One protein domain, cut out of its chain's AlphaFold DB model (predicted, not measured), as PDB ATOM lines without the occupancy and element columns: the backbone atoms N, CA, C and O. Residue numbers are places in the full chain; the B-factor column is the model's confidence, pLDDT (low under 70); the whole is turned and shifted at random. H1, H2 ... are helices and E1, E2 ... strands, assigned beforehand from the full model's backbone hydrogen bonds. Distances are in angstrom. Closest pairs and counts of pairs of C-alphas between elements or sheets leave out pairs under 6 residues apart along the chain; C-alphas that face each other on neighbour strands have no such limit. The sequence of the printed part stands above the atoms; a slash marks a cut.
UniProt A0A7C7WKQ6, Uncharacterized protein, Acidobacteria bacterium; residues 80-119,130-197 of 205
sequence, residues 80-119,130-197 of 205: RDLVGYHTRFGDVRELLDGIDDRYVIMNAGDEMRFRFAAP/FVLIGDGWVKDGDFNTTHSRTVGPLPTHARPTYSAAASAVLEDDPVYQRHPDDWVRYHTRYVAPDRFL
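This is residues 80 to 119 and 130 to 197 of the 205 residues of an uncharacterized protein of Acidobacteria bacterium (UniProt A0A7C7WKQ6). With little regular structure, this is a body of loops holding a tiny antiparallel two-strand sheet, E1 - E3, while E2 runs out toward the cut at one end of the longest axis. The 108 printed residues include E1 E2 H1 H2 E3 H3 in chain order, a mixed class with only 27 residues in named elements. The whole is compact, radius of gyration of the C-alphas 14.6 A, spanning 48 by 33 by 27 A.

Look first at E1, residues 84 to 86, antiparallel to E3, residues 189 to 191, at 137 degrees; N 86 and O 189 are within hydrogen-bond range at 2.8 A. H1, residues 174 to 178, is close to but not clearly touching H2, residues 180 to 185; their closest C-alphas, Tyr 176 and Trp 183, are 7.4 A apart. Every O i to N i+4 pair is within range in H1, 1 of 2 in H2; H3, residues 194 to 197, is too short for one. E2, residues 110 to 115, pairs with no named strand.

Find C-alpha 84 at (-0.900, 7.301, -4.675), where E1 begins. E2 runs 16.7 A, H2 9.1 A. H3 ends at (-1.034, 22.725, -8.545).

Residues 120 to 129 are cut out, leaving 11.1 A between C-alphas 119 and 130. E1 to E2 is a long link. No printed residue is under 70.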
ATOM      1  N   ARG A  80      -4.776  19.637  -0.930       85.00
ATOM      2  CA  ARG A  80      -3.794  18.852  -1.655       85.00
ATOM      3  C   ARG A  80      -3.977  17.387  -1.283       85.00
ATOM      4  O   ARG A  80      -3.703  16.988  -0.158       85.00
ATOM      5  N   ASP A  81      -4.405  16.621  -2.265       89.38
ATOM      6  CA  ASP A  81      -4.579  15.183  -2.165       89.38
ATOM      7  C   ASP A  81      -3.252  14.452  -1.900       89.38
ATOM      8  O   ASP A  81      -2.200  14.832  -2.435       89.38
ATOM      9  N   LEU A  82      -3.309  13.382  -1.101       92.31
ATOM     10  CA  LEU A  82      -2.179  12.477  -0.888       92.31
ATOM     11  C   LEU A  82      -1.888  11.718  -2.187       92.31
ATOM     12  O   LEU A  82      -2.792  11.221  -2.852       92.31
ATOM     13  N   VAL A  83      -0.619  11.616  -2.564       94.00
ATOM     14  CA  VAL A  83      -0.215  10.962  -3.812       94.00
ATOM     15  C   VAL A  83      -0.278   9.445  -3.665       94.00
ATOM     16  O   VAL A  83       0.237   8.888  -2.695       94.00
ATOM     17  N   GLY A  84      -0.876   8.761  -4.637       95.62
ATOM     18  CA  GLY A  84      -0.900   7.301  -4.675       95.62
ATOM     19  C   GLY A  84      -2.206   6.712  -5.189       95.62
ATOM     20  O   GLY A  84      -3.118   7.415  -5.635       95.62
ATOM     21  N   TYR A  85      -2.280   5.387  -5.123       97.25
ATOM     22  CA  TYR A  85      -3.434   4.613  -5.556       97.25
ATOM     23  C   TYR A  85      -4.568   4.682  -4.536       97.25
ATOM     24  O   TYR A  85      -4.427   4.270  -3.389       97.25
ATOM     25  N   HIS A  86      -5.705   5.193  -4.989       97.81
ATOM     26  CA  HIS A  86      -6.962   5.212  -4.260       97.81
ATOM     27  C   HIS A  86      -7.913   4.165  -4.824       97.81
ATOM     28  O   HIS A  86      -7.775   3.718  -5.969       97.81
ATOM     29  N   THR A  87      -8.934   3.819  -4.044       98.62
ATOM     30  CA  THR A  87     -10.002   2.941  -4.516       98.62
ATOM     31  C   THR A  87     -10.747   3.594  -5.688       98.62
ATOM     32  O   THR A  87     -11.034   4.801  -5.694       98.62
ATOM     33  N   ARG A  88     -11.026   2.790  -6.718       98.31
ATOM     34  CA  ARG A  88     -11.840   3.154  -7.876       98.31
ATOM     35  C   ARG A  88     -13.259   3.490  -7.436       98.31
ATOM     36  O   ARG A  88     -13.760   2.960  -6.447       98.31
ATOM     37  N   PHE A  89     -13.935   4.327  -8.209       98.44
ATOM     38  CA  PHE A  89     -15.365   4.539  -8.012       98.44
ATOM     39  C   PHE A  89     -16.164   3.315  -8.462       98.44
ATOM     40  O   PHE A  89     -15.761   2.596  -9.377       98.44
ATOM     41  N   GLY A  90     -17.309   3.100  -7.822       98.38
ATOM     42  CA  GLY A  90     -18.155   1.934  -8.043       98.38
ATOM     43  C   GLY A  90     -18.358   1.109  -6.778       98.38
ATOM     44  O   GLY A  90     -18.241   1.619  -5.665       98.38
ATOM     45  N   ASP A  91     -18.735  -0.152  -6.969       98.12
ATOM     46  CA  ASP A  91     -19.008  -1.089  -5.880       98.12
ATOM     47  C   ASP A  91     -17.729  -1.434  -5.102       98.12
ATOM     48  O   ASP A  91     -16.711  -1.805  -5.692       98.12
ATOM     49  N   VAL A  92     -17.810  -1.303  -3.780       98.25
ATOM     50  CA  VAL A  92     -16.732  -1.587  -2.825       98.25
ATOM     51  C   VAL A  92     -17.167  -2.566  -1.732       98.25
ATOM     52  O   VAL A  92     -16.442  -2.725  -0.757       98.25
ATOM     53  N   ARG A  93     -18.330  -3.223  -1.863       97.00
ATOM     54  CA  ARG A  93     -18.875  -4.119  -0.823       97.00
ATOM     55  C   ARG A  93     -17.888  -5.184  -0.352       97.00
ATOM     56  O   ARG A  93     -17.744  -5.345   0.849       97.00
ATOM     57  N   GLU A  94     -17.160  -5.824  -1.266       96.62
ATOM     58  CA  GLU A  94     -16.194  -6.879  -0.907       96.62
ATOM     59  C   GLU A  94     -15.052  -6.386  -0.004       96.62
ATOM     60  O   GLU A  94     -14.464  -7.179   0.725       96.62
ATOM     61  N   LEU A  95     -14.721  -5.090  -0.045       97.38
ATOM     62  CA  LEU A  95     -13.726  -4.485   0.848       97.38
ATOM     63  C   LEU A  95     -14.295  -4.195   2.248       97.38
ATOM     64  O   LEU A  95     -13.558  -3.772   3.127       97.38
ATOM     65  N   LEU A  96     -15.606  -4.360   2.443       95.50
ATOM     66  CA  LEU A  96     -16.333  -4.036   3.675       95.50
ATOM     67  C   LEU A  96     -16.914  -5.275   4.368       95.50
ATOM     68  O   LEU A  96     -17.574  -5.144   5.400       95.50
ATOM     69  N   ASP A  97     -16.701  -6.465   3.803       92.56
ATOM     70  CA  ASP A  97     -17.250  -7.722   4.322       92.56
ATOM     71  C   ASP A  97     -16.594  -8.150   5.648       92.56
ATOM     72  O   ASP A  97     -17.177  -8.918   6.418       92.56
ATOM     73  N   GLY A  98     -15.402  -7.627   5.948       93.00
ATOM     74  CA  GLY A  98     -14.642  -7.955   7.148       93.00
ATOM     75  C   GLY A  98     -13.675  -6.856   7.581       93.00
ATOM     76  O   GLY A  98     -13.551  -5.816   6.946       93.00
ATOM     77  N   ILE A  99     -13.010  -7.108   8.710       95.56
ATOM     78  CA  ILE A  99     -11.930  -6.277   9.252       95.56
ATOM     79  C   ILE A  99     -10.634  -7.076   9.085       95.56
ATOM     80  O   ILE A  99     -10.245  -7.841   9.966       95.56
ATOM     81  N   ASP A 100     -10.022  -6.978   7.907       96.25
ATOM     82  CA  ASP A 100      -8.900  -7.819   7.464       96.25
ATOM     83  C   ASP A 100      -7.744  -7.012   6.836       96.25
ATOM     84  O   ASP A 100      -6.948  -7.540   6.055       96.25
ATOM     85  N   ASP A 101      -7.642  -5.732   7.211       96.69
ATOM     86  CA  ASP A 101      -6.684  -4.753   6.676       96.69
ATOM     87  C   ASP A 101      -6.816  -4.528   5.151       96.69
ATOM     88  O   ASP A 101      -5.869  -4.086   4.504       96.69
ATOM     89  N   ARG A 102      -7.988  -4.807   4.564       97.50
ATOM     90  CA  ARG A 102      -8.381  -4.307   3.236       97.50
ATOM     91  C   ARG A 102      -9.100  -2.973   3.401       97.50
ATOM     92  O   ARG A 102      -9.884  -2.789   4.331       97.50
ATOM     93  N   TYR A 103      -8.836  -2.021   2.511       97.31
ATOM     94  CA  TYR A 103      -9.280  -0.639   2.701       97.31
ATOM     95  C   TYR A 103     -10.177  -0.154   1.579       97.31
ATOM     96  O   TYR A 103      -9.952  -0.443   0.410       97.31
ATOM     97  N   VAL A 104     -11.125   0.720   1.907       98.25
ATOM     98  CA  VAL A 104     -11.593   1.711   0.936       98.25
ATOM     99  C   VAL A 104     -10.748   2.968   1.112       98.25
ATOM    100  O   VAL A 104     -10.958   3.748   2.037       98.25
ATOM    101  N   ILE A 105      -9.775   3.159   0.220       97.88
ATOM    102  CA  ILE A 105      -8.872   4.311   0.232       97.88
ATOM    103  C   ILE A 105      -9.586   5.470  -0.458       97.88
ATOM    104  O   ILE A 105      -9.637   5.555  -1.691       97.88
ATOM    105  N   MET A 106     -10.177   6.335   0.360       95.62
ATOM    106  CA  MET A 106     -10.934   7.507  -0.063       95.62
ATOM    107  C   MET A 106     -10.157   8.793   0.179       95.62
ATOM    108  O   MET A 106      -9.276   8.858   1.033       95.62
ATOM    109  N   ASN A 107     -10.525   9.821  -0.570       92.00
ATOM    110  CA  ASN A 107      -9.956  11.143  -0.443       92.00
ATOM    111  C   ASN A 107     -11.038  12.195  -0.182       92.00
ATOM    112  O   ASN A 107     -12.239  11.935  -0.273       92.00
ATOM    113  N   ALA A 108     -10.622  13.411   0.139       90.50
ATOM    114  CA  ALA A 108     -11.528  14.486   0.466       90.50
ATOM    115  C   ALA A 108     -12.463  14.826  -0.712       90.50
ATOM    116  O   ALA A 108     -12.030  15.210  -1.799       90.50
ATOM    117  N   GLY A 109     -13.772  14.732  -0.465       92.38
ATOM    118  CA  GLY A 109     -14.822  14.910  -1.471       92.38
ATOM    119  C   GLY A 109     -15.332  13.600  -2.079       92.38
ATOM    120  O   GLY A 109     -16.360  13.618  -2.764       92.38
ATOM    121  N   ASP A 110     -14.676  12.472  -1.805       95.75
ATOM    122  CA  ASP A 110     -15.262  11.158  -2.046       95.75
ATOM    123  C   ASP A 110     -16.379  10.882  -1.030       95.75
ATOM    124  O   ASP A 110     -16.387  11.377   0.097       95.75
ATOM    125  N   GLU A 111     -17.340  10.071  -1.448       96.31
ATOM    126  CA  GLU A 111     -18.465   9.629  -0.645       96.31
ATOM    127  C   GLU A 111     -18.696   8.140  -0.867       96.31
ATOM    128  O   GLU A 111     -18.718   7.660  -2.004       96.31
ATOM    129  N   MET A 112     -18.955   7.425   0.227       96.69
ATOM    130  CA  MET A 112     -19.471   6.068   0.182       96.69
ATOM    131  C   MET A 112     -20.965   6.071   0.492       96.69
ATOM    132  O   MET A 112     -21.389   6.449   1.584       96.69
ATOM    133  N   ARG A 113     -21.775   5.647  -0.480       96.81
ATOM    134  CA  ARG A 113     -23.229   5.545  -0.330       96.81
ATOM    135  C   ARG A 113     -23.635   4.111  -0.068       96.81
ATOM    136  O   ARG A 113     -23.381   3.228  -0.887       96.81
ATOM    137  N   PHE A 114     -24.337   3.921   1.038       96.69
ATOM    138  CA  PHE A 114     -24.897   2.642   1.435       96.69
ATOM    139  C   PHE A 114     -26.394   2.597   1.155       96.69
ATOM    140  O   PHE A 114     -27.108   3.581   1.352       96.69
ATOM    141  N   ARG A 115     -26.882   1.433   0.735       96.69
ATOM    142  CA  ARG A 115     -28.308   1.099   0.772       96.69
ATOM    143  C   ARG A 115     -28.476  -0.197   1.537       96.69
ATOM    144  O   ARG A 115     -27.654  -1.097   1.404       96.69
ATOM    145  N   PHE A 116     -29.544  -0.281   2.311       96.44
ATOM    146  CA  PHE A 116     -29.900  -1.457   3.091       96.44
ATOM    147  C   PHE A 116     -31.327  -1.856   2.742       96.44
ATOM    148  O   PHE A 116     -32.158  -0.996   2.439       96.44
ATOM    149  N   ALA A 117     -31.616  -3.153   2.801       95.62
ATOM    150  CA  ALA A 117     -32.999  -3.595   2.842       95.62
ATOM    151  C   ALA A 117     -33.627  -3.075   4.142       95.62
ATOM    152  O   ALA A 117     -33.015  -3.180   5.209       95.62
ATOM    153  N   ALA A 118     -34.825  -2.496   4.051       93.56
ATOM    154  CA  ALA A 118     -35.546  -2.074   5.241       93.56
ATOM    155  C   ALA A 118     -35.907  -3.325   6.066       93.56
ATOM    156  O   ALA A 118     -36.539  -4.229   5.518       93.56
ATOM    157  N   PRO A 119     -35.492  -3.421   7.342       91.94
ATOM    158  CA  PRO A 119     -35.920  -4.521   8.197       91.94
ATOM    159  C   PRO A 119     -37.413  -4.386   8.524       91.94
ATOM    160  O   PRO A 119     -37.916  -3.264   8.638       91.94
ATOM    161  N   PHE A 130     -30.452   2.828  14.909       92.62
ATOM    162  CA  PHE A 130     -29.416   2.431  13.960       92.62
ATOM    163  C   PHE A 130     -28.056   2.919  14.444       92.62
ATOM    164  O   PHE A 130     -27.901   4.078  14.823       92.62
ATOM    165  N   VAL A 131     -27.061   2.037  14.388       92.56
ATOM    166  CA  VAL A 131     -25.671   2.354  14.719       92.56
ATOM    167  C   VAL A 131     -24.816   2.081  13.492       92.56
ATOM    168  O   VAL A 131     -24.809   0.965  12.972       92.56
ATOM    169  N   LEU A 132     -24.086   3.100  13.039       91.44
ATOM    170  CA  LEU A 132     -23.033   2.936  12.045       91.44
ATOM    171  C   LEU A 132     -21.726   2.619  12.774       91.44
ATOM    172  O   LEU A 132     -21.286   3.394  13.622       91.44
ATOM    173  N   ILE A 133     -21.116   1.485  12.441       90.75
ATOM    174  CA  ILE A 133     -19.812   1.081  12.969       90.75
ATOM    175  C   ILE A 133     -18.796   1.284  11.851       90.75
ATOM    176  O   ILE A 133     -18.900   0.637  10.811       90.75
ATOM    177  N   GLY A 134     -17.855   2.200  12.063       92.75
ATOM    178  CA  GLY A 134     -16.711   2.406  11.180       92.75
ATOM    179  C   GLY A 134     -15.452   1.808  11.796       92.75
ATOM    180  O   GLY A 134     -15.198   2.013  12.981       92.75
ATOM    181  N   ASP A 135     -14.685   1.098  10.979       94.75
ATOM    182  CA  ASP A 135     -13.325   0.657  11.276       94.75
ATOM    183  C   ASP A 135     -12.406   1.258  10.210       94.75
ATOM    184  O   ASP A 135     -12.708   1.188   9.016       94.75
ATOM    185  N   GLY A 136     -11.358   1.961  10.632       94.12
ATOM    186  CA  GLY A 136     -10.499   2.653   9.688       94.12
ATOM    187  C   GLY A 136      -9.533   3.642  10.322       94.12
ATOM    188  O   GLY A 136      -9.524   3.879  11.530       94.12
ATOM    189  N   TRP A 137      -8.732   4.249   9.453       93.56
ATOM    190  CA  TRP A 137      -7.708   5.219   9.808       93.56
ATOM    191  C   TRP A 137      -7.921   6.523   9.060       93.56
ATOM    192  O   TRP A 137      -8.388   6.544   7.922       93.56
ATOM    193  N   VAL A 138      -7.509   7.612   9.698       91.56
ATOM    194  CA  VAL A 138      -7.401   8.922   9.064       91.56
ATOM    195  C   VAL A 138      -5.924   9.258   8.963       91.56
ATOM    196  O   VAL A 138      -5.207   9.227   9.964       91.56
ATOM    197  N   LYS A 139      -5.475   9.574   7.750       90.12
ATOM    198  CA  LYS A 139      -4.140  10.106   7.495       90.12
ATOM    199  C   LYS A 139      -4.280  11.549   7.041       90.12
ATOM    200  O   LYS A 139      -4.960  11.822   6.055       90.12
ATOM    201  N   ASP A 140      -3.667  12.450   7.794       86.12
ATOM    202  CA  ASP A 140      -3.740  13.880   7.530       86.12
ATOM    203  C   ASP A 140      -2.697  14.302   6.481       86.12
ATOM    204  O   ASP A 140      -1.565  13.809   6.460       86.12
ATOM    205  N   GLY A 141      -3.097  15.227   5.608       86.19
ATOM    206  CA  GLY A 141      -2.235  15.897   4.638       86.19
ATOM    207  C   GLY A 141      -1.454  17.081   5.219       86.19
ATOM    208  O   GLY A 141      -0.764  17.768   4.465       86.19
ATOM    209  N   ASP A 142      -1.555  17.341   6.528       85.88
ATOM    210  CA  ASP A 142      -0.802  18.398   7.212       85.88
ATOM    211  C   ASP A 142       0.721  18.233   7.067       85.88
ATOM    212  O   ASP A 142       1.276  17.132   7.113       85.88
ATOM    213  N   PHE A 143       1.441  19.349   6.922       81.94
ATOM    214  CA  PHE A 143       2.894  19.341   6.732       81.94
ATOM    215  C   PHE A 143       3.675  18.742   7.908       81.94
ATOM    216  O   PHE A 143       4.794  18.272   7.702       81.94
ATOM    217  N   ASN A 144       3.097  18.731   9.108       85.19
ATOM    218  CA  ASN A 144       3.693  18.157  10.311       85.19
ATOM    219  C   ASN A 144       3.323  16.680  10.514       85.19
ATOM    220  O   ASN A 144       3.788  16.060  11.469       85.19
ATOM    221  N   THR A 145       2.515  16.098   9.622       85.06
ATOM    222  CA  THR A 145       2.169  14.676   9.660       85.06
ATOM    223  C   THR A 145       3.217  13.846   8.917       85.06
ATOM    224  O   THR A 145       3.561  14.101   7.760       85.06
ATOM    225  N   THR A 146       3.729  12.808   9.577       87.50
ATOM    226  CA  THR A 146       4.656  11.846   8.969       87.50
ATOM    227  C   THR A 146       4.014  11.193   7.742       87.50
ATOM    228  O   THR A 146       2.908  10.663   7.821       87.50
ATOM    229  N   HIS A 147       4.721  11.205   6.607       89.75
ATOM    230  CA  HIS A 147       4.234  10.697   5.313       89.75
ATOM    231  C   HIS A 147       2.955  11.375   4.792       89.75
ATOM    232  O   HIS A 147       2.215  10.770   4.020       89.75
ATOM    233  N   SER A 148       2.700  12.641   5.139       89.75
ATOM    234  CA  SER A 148       1.499  13.396   4.723       89.75
ATOM    235  C   SER A 148       1.346  13.652   3.222       89.75
ATOM    236  O   SER A 148       0.327  14.165   2.769       89.75
ATOM    237  N   ARG A 149       2.358  13.315   2.418       90.56
ATOM    238  CA  ARG A 149       2.348  13.537   0.964       90.56
ATOM    239  C   ARG A 149       1.847  12.341   0.168       90.56
ATOM    240  O   ARG A 149       1.591  12.505  -1.022       90.56
ATOM    241  N   THR A 150       1.750  11.164   0.777       93.56
ATOM    242  CA  THR A 150       1.493   9.899   0.079       93.56
ATOM    243  C   THR A 150       0.439   9.073   0.797       93.56
ATOM    244  O   THR A 150       0.354   9.102   2.022       93.56
ATOM    245  N   VAL A 151      -0.343   8.296   0.045       94.75
ATOM    246  CA  VAL A 151      -1.285   7.310   0.605       94.75
ATOM    247  C   VAL A 151      -0.526   6.331   1.503       94.75
ATOM    248  O   VAL A 151      -0.814   6.230   2.694       94.75
ATOM    249  N   GLY A 152       0.513   5.699   0.952       94.19
ATOM    250  CA  GLY A 152       1.412   4.818   1.691       94.19
ATOM    251  C   GLY A 152       2.340   5.580   2.652       94.19
ATOM    252  O   GLY A 152       2.557   6.787   2.474       94.19
ATOM    253  N   PRO A 153       2.891   4.914   3.677       94.69
ATOM    254  CA  PRO A 153       2.548   3.555   4.106       94.69
ATOM    255  C   PRO A 153       1.132   3.486   4.692       94.69
ATOM    256  O   PRO A 153       0.635   4.474   5.253       94.69
ATOM    257  N   LEU A 154       0.499   2.323   4.562       94.94
ATOM    258  CA  LEU A 154      -0.795   2.019   5.158       94.94
ATOM    259  C   LEU A 154      -0.620   1.441   6.575       94.94
ATOM    260  O   LEU A 154       0.293   0.648   6.827       94.94
ATOM    261  N   PRO A 155      -1.464   1.848   7.538       94.50
ATOM    262  CA  PRO A 155      -1.499   1.219   8.853       94.50
ATOM    263  C   PRO A 155      -2.130  -0.179   8.760       94.50
ATOM    264  O   PRO A 155      -2.785  -0.498   7.779       94.50
ATOM    265  N   THR A 156      -1.952  -1.000   9.794       94.88
ATOM    266  CA  THR A 156      -2.696  -2.261   9.980       94.88
ATOM    267  C   THR A 156      -3.173  -2.368  11.422       94.88
ATOM    268  O   THR A 156      -2.630  -1.702  12.306       94.88
ATOM    269  N   HIS A 157      -4.117  -3.257  11.717       94.75
ATOM    270  CA  HIS A 157      -4.511  -3.536  13.104       94.75
ATOM    271  C   HIS A 157      -3.336  -4.014  13.972       94.75
ATOM    272  O   HIS A 157      -3.247  -3.674  15.152       94.75
ATOM    273  N   ALA A 158      -2.403  -4.774  13.388       93.06
ATOM    274  CA  ALA A 158      -1.207  -5.251  14.083       93.06
ATOM    275  C   ALA A 158      -0.141  -4.155  14.273       93.06
ATOM    276  O   ALA A 158       0.655  -4.216  15.212       93.06
ATOM    277  N   ARG A 159      -0.097  -3.167  13.371       91.00
ATOM    278  CA  ARG A 159       0.831  -2.029  13.395       91.00
ATOM    279  C   ARG A 159       0.077  -0.755  13.005       91.00
ATOM    280  O   ARG A 159       0.141  -0.336  11.849       91.00
ATOM    281  N   PRO A 160      -0.644  -0.136  13.957       88.50
ATOM    282  CA  PRO A 160      -1.487   1.025  13.668       88.50
ATOM    283  C   PRO A 160      -0.677   2.305  13.428       88.50
ATOM    284  O   PRO A 160      -1.238   3.317  13.019       88.50
ATOM    285  N   THR A 161       0.632   2.276  13.695       87.44
ATOM    286  CA  THR A 161       1.563   3.382  13.474       87.44
ATOM    287  C   THR A 161       2.765   2.917  12.660       87.44
ATOM    288  O   THR A 161       3.145   1.745  12.678       87.44
ATOM    289  N   TYR A 162       3.387   3.859  11.959       85.50
ATOM    290  CA  TYR A 162       4.599   3.648  11.172       85.50
ATOM    291  C   TYR A 162       5.649   4.707  11.517       85.50
ATOM    292  O   TYR A 162       5.328   5.818  11.943       85.50
ATOM    293  N   SER A 163       6.925   4.345  11.370       85.56
ATOM    294  CA  SER A 163       8.042   5.244  11.661       85.56
ATOM    295  C   SER A 163       8.254   6.261  10.535       85.56
ATOM    296  O   SER A 163       7.822   6.064   9.398       85.56
ATOM    297  N   ALA A 164       8.998   7.332  10.826       81.44
ATOM    298  CA  ALA A 164       9.420   8.295   9.807       81.44
ATOM    299  C   ALA A 164      10.252   7.660   8.677       81.44
ATOM    300  O   ALA A 164      10.249   8.163   7.561       81.44
ATOM    301  N   ALA A 165      10.924   6.540   8.957       87.00
ATOM    302  CA  ALA A 165      11.721   5.797   7.986       87.00
ATOM    303  C   ALA A 165      10.909   4.777   7.166       87.00
ATOM    304  O   ALA A 165      11.481   4.106   6.312       87.00
ATOM    305  N   ALA A 166       9.609   4.612   7.435       88.50
ATOM    306  CA  ALA A 166       8.774   3.694   6.667       88.50
ATOM    307  C   ALA A 166       8.731   4.098   5.184       88.50
ATOM    308  O   ALA A 166       8.645   5.279   4.853       88.50
ATOM    309  N   SER A 167       8.804   3.106   4.301       86.88
ATOM    310  CA  SER A 167       8.762   3.315   2.856       86.88
ATOM    311  C   SER A 167       7.337   3.644   2.407       86.88
ATOM    312  O   SER A 167       6.377   3.057   2.899       86.88
ATOM    313  N   ALA A 168       7.201   4.579   1.467       85.81
ATOM    314  CA  ALA A 168       5.951   4.811   0.741       85.81
ATOM    315  C   ALA A 168       5.907   4.048  -0.600       85.81
ATOM    316  O   ALA A 168       4.959   4.221  -1.367       85.81
ATOM    317  N   VAL A 169       6.940   3.249  -0.898       92.19
ATOM    318  CA  VAL A 169       6.970   2.346  -2.055       92.19
ATOM    319  C   VAL A 169       5.926   1.259  -1.835       92.19
ATOM    320  O   VAL A 169       5.857   0.665  -0.762       92.19
ATOM    321  N   LEU A 170       5.091   1.027  -2.844       92.81
ATOM    322  CA  LEU A 170       3.926   0.157  -2.723       92.81
ATOM    323  C   LEU A 170       4.325  -1.298  -2.453       92.81
ATOM    324  O   LEU A 170       3.713  -1.970  -1.632       92.81
ATOM    325  N   GLU A 171       5.376  -1.767  -3.114       94.88
ATOM    326  CA  GLU A 171       5.876  -3.136  -3.026       94.88
ATOM    327  C   GLU A 171       6.440  -3.475  -1.634       94.88
ATOM    328  O   GLU A 171       6.470  -4.647  -1.248       94.88
ATOM    329  N   ASP A 172       6.826  -2.457  -0.861       93.31
ATOM    330  CA  ASP A 172       7.270  -2.591   0.529       93.31
ATOM    331  C   ASP A 172       6.094  -2.597   1.527       93.31
ATOM    332  O   ASP A 172       6.287  -2.907   2.707       93.31
ATOM    333  N   ASP A 173       4.883  -2.228   1.093       93.44
ATOM    334  CA  ASP A 173       3.733  -2.057   1.976       93.44
ATOM    335  C   ASP A 173       3.143  -3.422   2.393       93.44
ATOM    336  O   ASP A 173       2.779  -4.239   1.540       93.44
ATOM    337  N   PRO A 174       3.006  -3.704   3.704       93.56
ATOM    338  CA  PRO A 174       2.526  -4.999   4.184       93.56
ATOM    339  C   PRO A 174       1.067  -5.288   3.804       93.56
ATOM    340  O   PRO A 174       0.671  -6.455   3.769       93.56
ATOM    341  N   VAL A 175       0.260  -4.257   3.545       96.06
ATOM    342  CA  VAL A 175      -1.121  -4.405   3.074       96.06
ATOM    343  C   VAL A 175      -1.116  -4.835   1.616       96.06
ATOM    344  O   VAL A 175      -1.784  -5.808   1.271       96.06
ATOM    345  N   TYR A 176      -0.302  -4.185   0.780       97.12
ATOM    346  CA  TYR A 176      -0.131  -4.579  -0.619       97.12
ATOM    347  C   TYR A 176       0.407  -6.007  -0.744       97.12
ATOM    348  O   TYR A 176      -0.129  -6.803  -1.507       97.12
ATOM    349  N   GLN A 177       1.421  -6.369   0.046       96.56
ATOM    350  CA  GLN A 177       1.990  -7.722   0.035       96.56
ATOM    351  C   GLN A 177       0.972  -8.800   0.430       96.56
ATOM    352  O   GLN A 177       1.047  -9.928  -0.057       96.56
ATOM    353  N   ARG A 178       0.022  -8.468   1.313       97.44
ATOM    354  CA  ARG A 178      -1.030  -9.386   1.764       97.44
ATOM    355  C   ARG A 178      -2.186  -9.482   0.772       97.44
ATOM    356  O   ARG A 178      -2.710 -10.574   0.572       97.44
ATOM    357  N   HIS A 179      -2.554  -8.358   0.160       97.75
ATOM    358  CA  HIS A 179      -3.730  -8.219  -0.700       97.75
ATOM    359  C   HIS A 179      -3.382  -7.582  -2.061       97.75
ATOM    360  O   HIS A 179      -3.979  -6.572  -2.440       97.75
ATOM    361  N   PRO A 180      -2.438  -8.141  -2.845       97.94
ATOM    362  CA  PRO A 180      -1.986  -7.511  -4.092       97.94
ATOM    363  C   PRO A 180      -3.105  -7.412  -5.140       97.94
ATOM    364  O   PRO A 180      -3.167  -6.453  -5.910       97.94
ATOM    365  N   ASP A 181      -4.046  -8.362  -5.120       98.31
ATOM    366  CA  ASP A 181      -5.240  -8.371  -5.968       98.31
ATOM    367  C   ASP A 181      -6.091  -7.101  -5.807       98.31
ATOM    368  O   ASP A 181      -6.751  -6.676  -6.762       98.31
ATOM    369  N   ASP A 182      -6.059  -6.452  -4.638       98.31
ATOM    370  CA  ASP A 182      -6.811  -5.220  -4.419       98.31
ATOM    371  C   ASP A 182      -6.255  -4.063  -5.249       98.31
ATOM    372  O   ASP A 182      -7.036  -3.224  -5.682       98.31
ATOM    373  N   TRP A 183      -4.964  -4.037  -5.588       98.06
ATOM    374  CA  TRP A 183      -4.394  -3.034  -6.502       98.06
ATOM    375  C   TRP A 183      -4.671  -3.304  -7.979       98.06
ATOM    376  O   TRP A 183      -4.547  -2.401  -8.806       98.06
ATOM    377  N   VAL A 184      -5.127  -4.510  -8.311       97.88
ATOM    378  CA  VAL A 184      -5.617  -4.844  -9.654       97.88
ATOM    379  C   VAL A 184      -7.109  -4.544  -9.763       97.88
ATOM    380  O   VAL A 184      -7.572  -3.990 -10.761       97.88
ATOM    381  N   ARG A 185      -7.882  -4.907  -8.735       98.19
ATOM    382  CA  ARG A 185      -9.341  -4.795  -8.752       98.19
ATOM    383  C   ARG A 185      -9.795  -3.420  -8.290       98.19
ATOM    384  O   ARG A 185     -10.569  -2.776  -8.991       98.19
ATOM    385  N   TYR A 186      -9.350  -2.965  -7.124       98.50
ATOM    386  CA  TYR A 186      -9.901  -1.830  -6.379       98.50
ATOM    387  C   TYR A 186      -9.049  -0.566  -6.439       98.50
ATOM    388  O   TYR A 186      -9.563   0.469  -6.856       98.50
ATOM    389  N   HIS A 187      -7.780  -0.611  -6.055       98.38
ATOM    390  CA  HIS A 187      -6.907   0.553  -5.912       98.38
ATOM    391  C   HIS A 187      -6.266   0.977  -7.236       98.38
ATOM    392  O   HIS A 187      -5.051   1.040  -7.373       98.38
ATOM    393  N   THR A 188      -7.089   1.271  -8.239       97.62
ATOM    394  CA  THR A 188      -6.627   1.580  -9.603       97.62
ATOM    395  C   THR A 188      -6.674   3.069  -9.939       97.62
ATOM    396  O   THR A 188      -6.233   3.488 -11.009       97.62
ATOM    397  N   ARG A 189      -7.184   3.907  -9.029       96.19
ATOM    398  CA  ARG A 189      -7.279   5.354  -9.233       96.19
ATOM    399  C   ARG A 189      -6.036   6.043  -8.680       96.19
ATOM    400  O   ARG A 189      -5.996   6.400  -7.506       96.19
ATOM    401  N   TYR A 190      -5.030   6.255  -9.523       95.12
ATOM    402  CA  TYR A 190      -3.845   7.012  -9.119       95.12
ATOM    403  C   TYR A 190      -4.148   8.514  -9.032       95.12
ATOM    404  O   TYR A 190      -4.644   9.114  -9.988       95.12
ATOM    405  N   VAL A 191      -3.845   9.124  -7.886       92.31
ATOM    406  CA  VAL A 191      -4.014  10.561  -7.644       92.31
ATOM    407  C   VAL A 191      -2.645  11.224  -7.541       92.31
ATOM    408  O   VAL A 191      -1.772  10.766  -6.807       92.31
ATOM    409  N   ALA A 192      -2.479  12.315  -8.287       88.38
ATOM    410  CA  ALA A 192      -1.270  13.129  -8.349       88.38
ATOM    411  C   ALA A 192      -1.623  14.610  -8.114       88.38
ATOM    412  O   ALA A 192      -2.745  15.035  -8.417       88.38
ATOM    413  N   PRO A 193      -0.688  15.435  -7.608       78.50
ATOM    414  CA  PRO A 193      -0.996  16.794  -7.174       78.50
ATOM    415  C   PRO A 193      -1.178  17.769  -8.346       78.50
ATOM    416  O   PRO A 193      -1.583  18.910  -8.127       78.50
ATOM    417  N   ASP A 194      -0.898  17.353  -9.588       75.69
ATOM    418  CA  ASP A 194      -0.926  18.203 -10.782       75.69
ATOM    419  C   ASP A 194      -2.226  18.982 -10.945       75.69
ATOM    420  O   ASP A 194      -2.189  20.166 -11.265       75.69
ATOM    421  N   ARG A 195      -3.382  18.356 -10.707       70.31
ATOM    422  CA  ARG A 195      -4.680  19.028 -10.874       70.31
ATOM    423  C   ARG A 195      -4.860  20.184  -9.888       70.31
ATOM    424  O   ARG A 195      -5.434  21.205 -10.255       70.31
ATOM    425  N   PHE A 196      -4.363  20.025  -8.664       73.88
ATOM    426  CA  PHE A 196      -4.395  21.065  -7.639       73.88
ATOM    427  C   PHE A 196      -3.369  22.165  -7.950       73.88
ATOM    428  O   PHE A 196      -3.717  23.342  -7.986       73.88
ATOM    429  N   LEU A 197      -2.128  21.785  -8.272       73.81
ATOM    430  CA  LEU A 197      -1.034  22.725  -8.545       73.81
ATOM    431  C   LEU A 197      -1.241  23.534  -9.837       73.81
ATOM    432  O   LEU A 197      -0.892  24.709  -9.891       73.81
TER     433      LEU A 197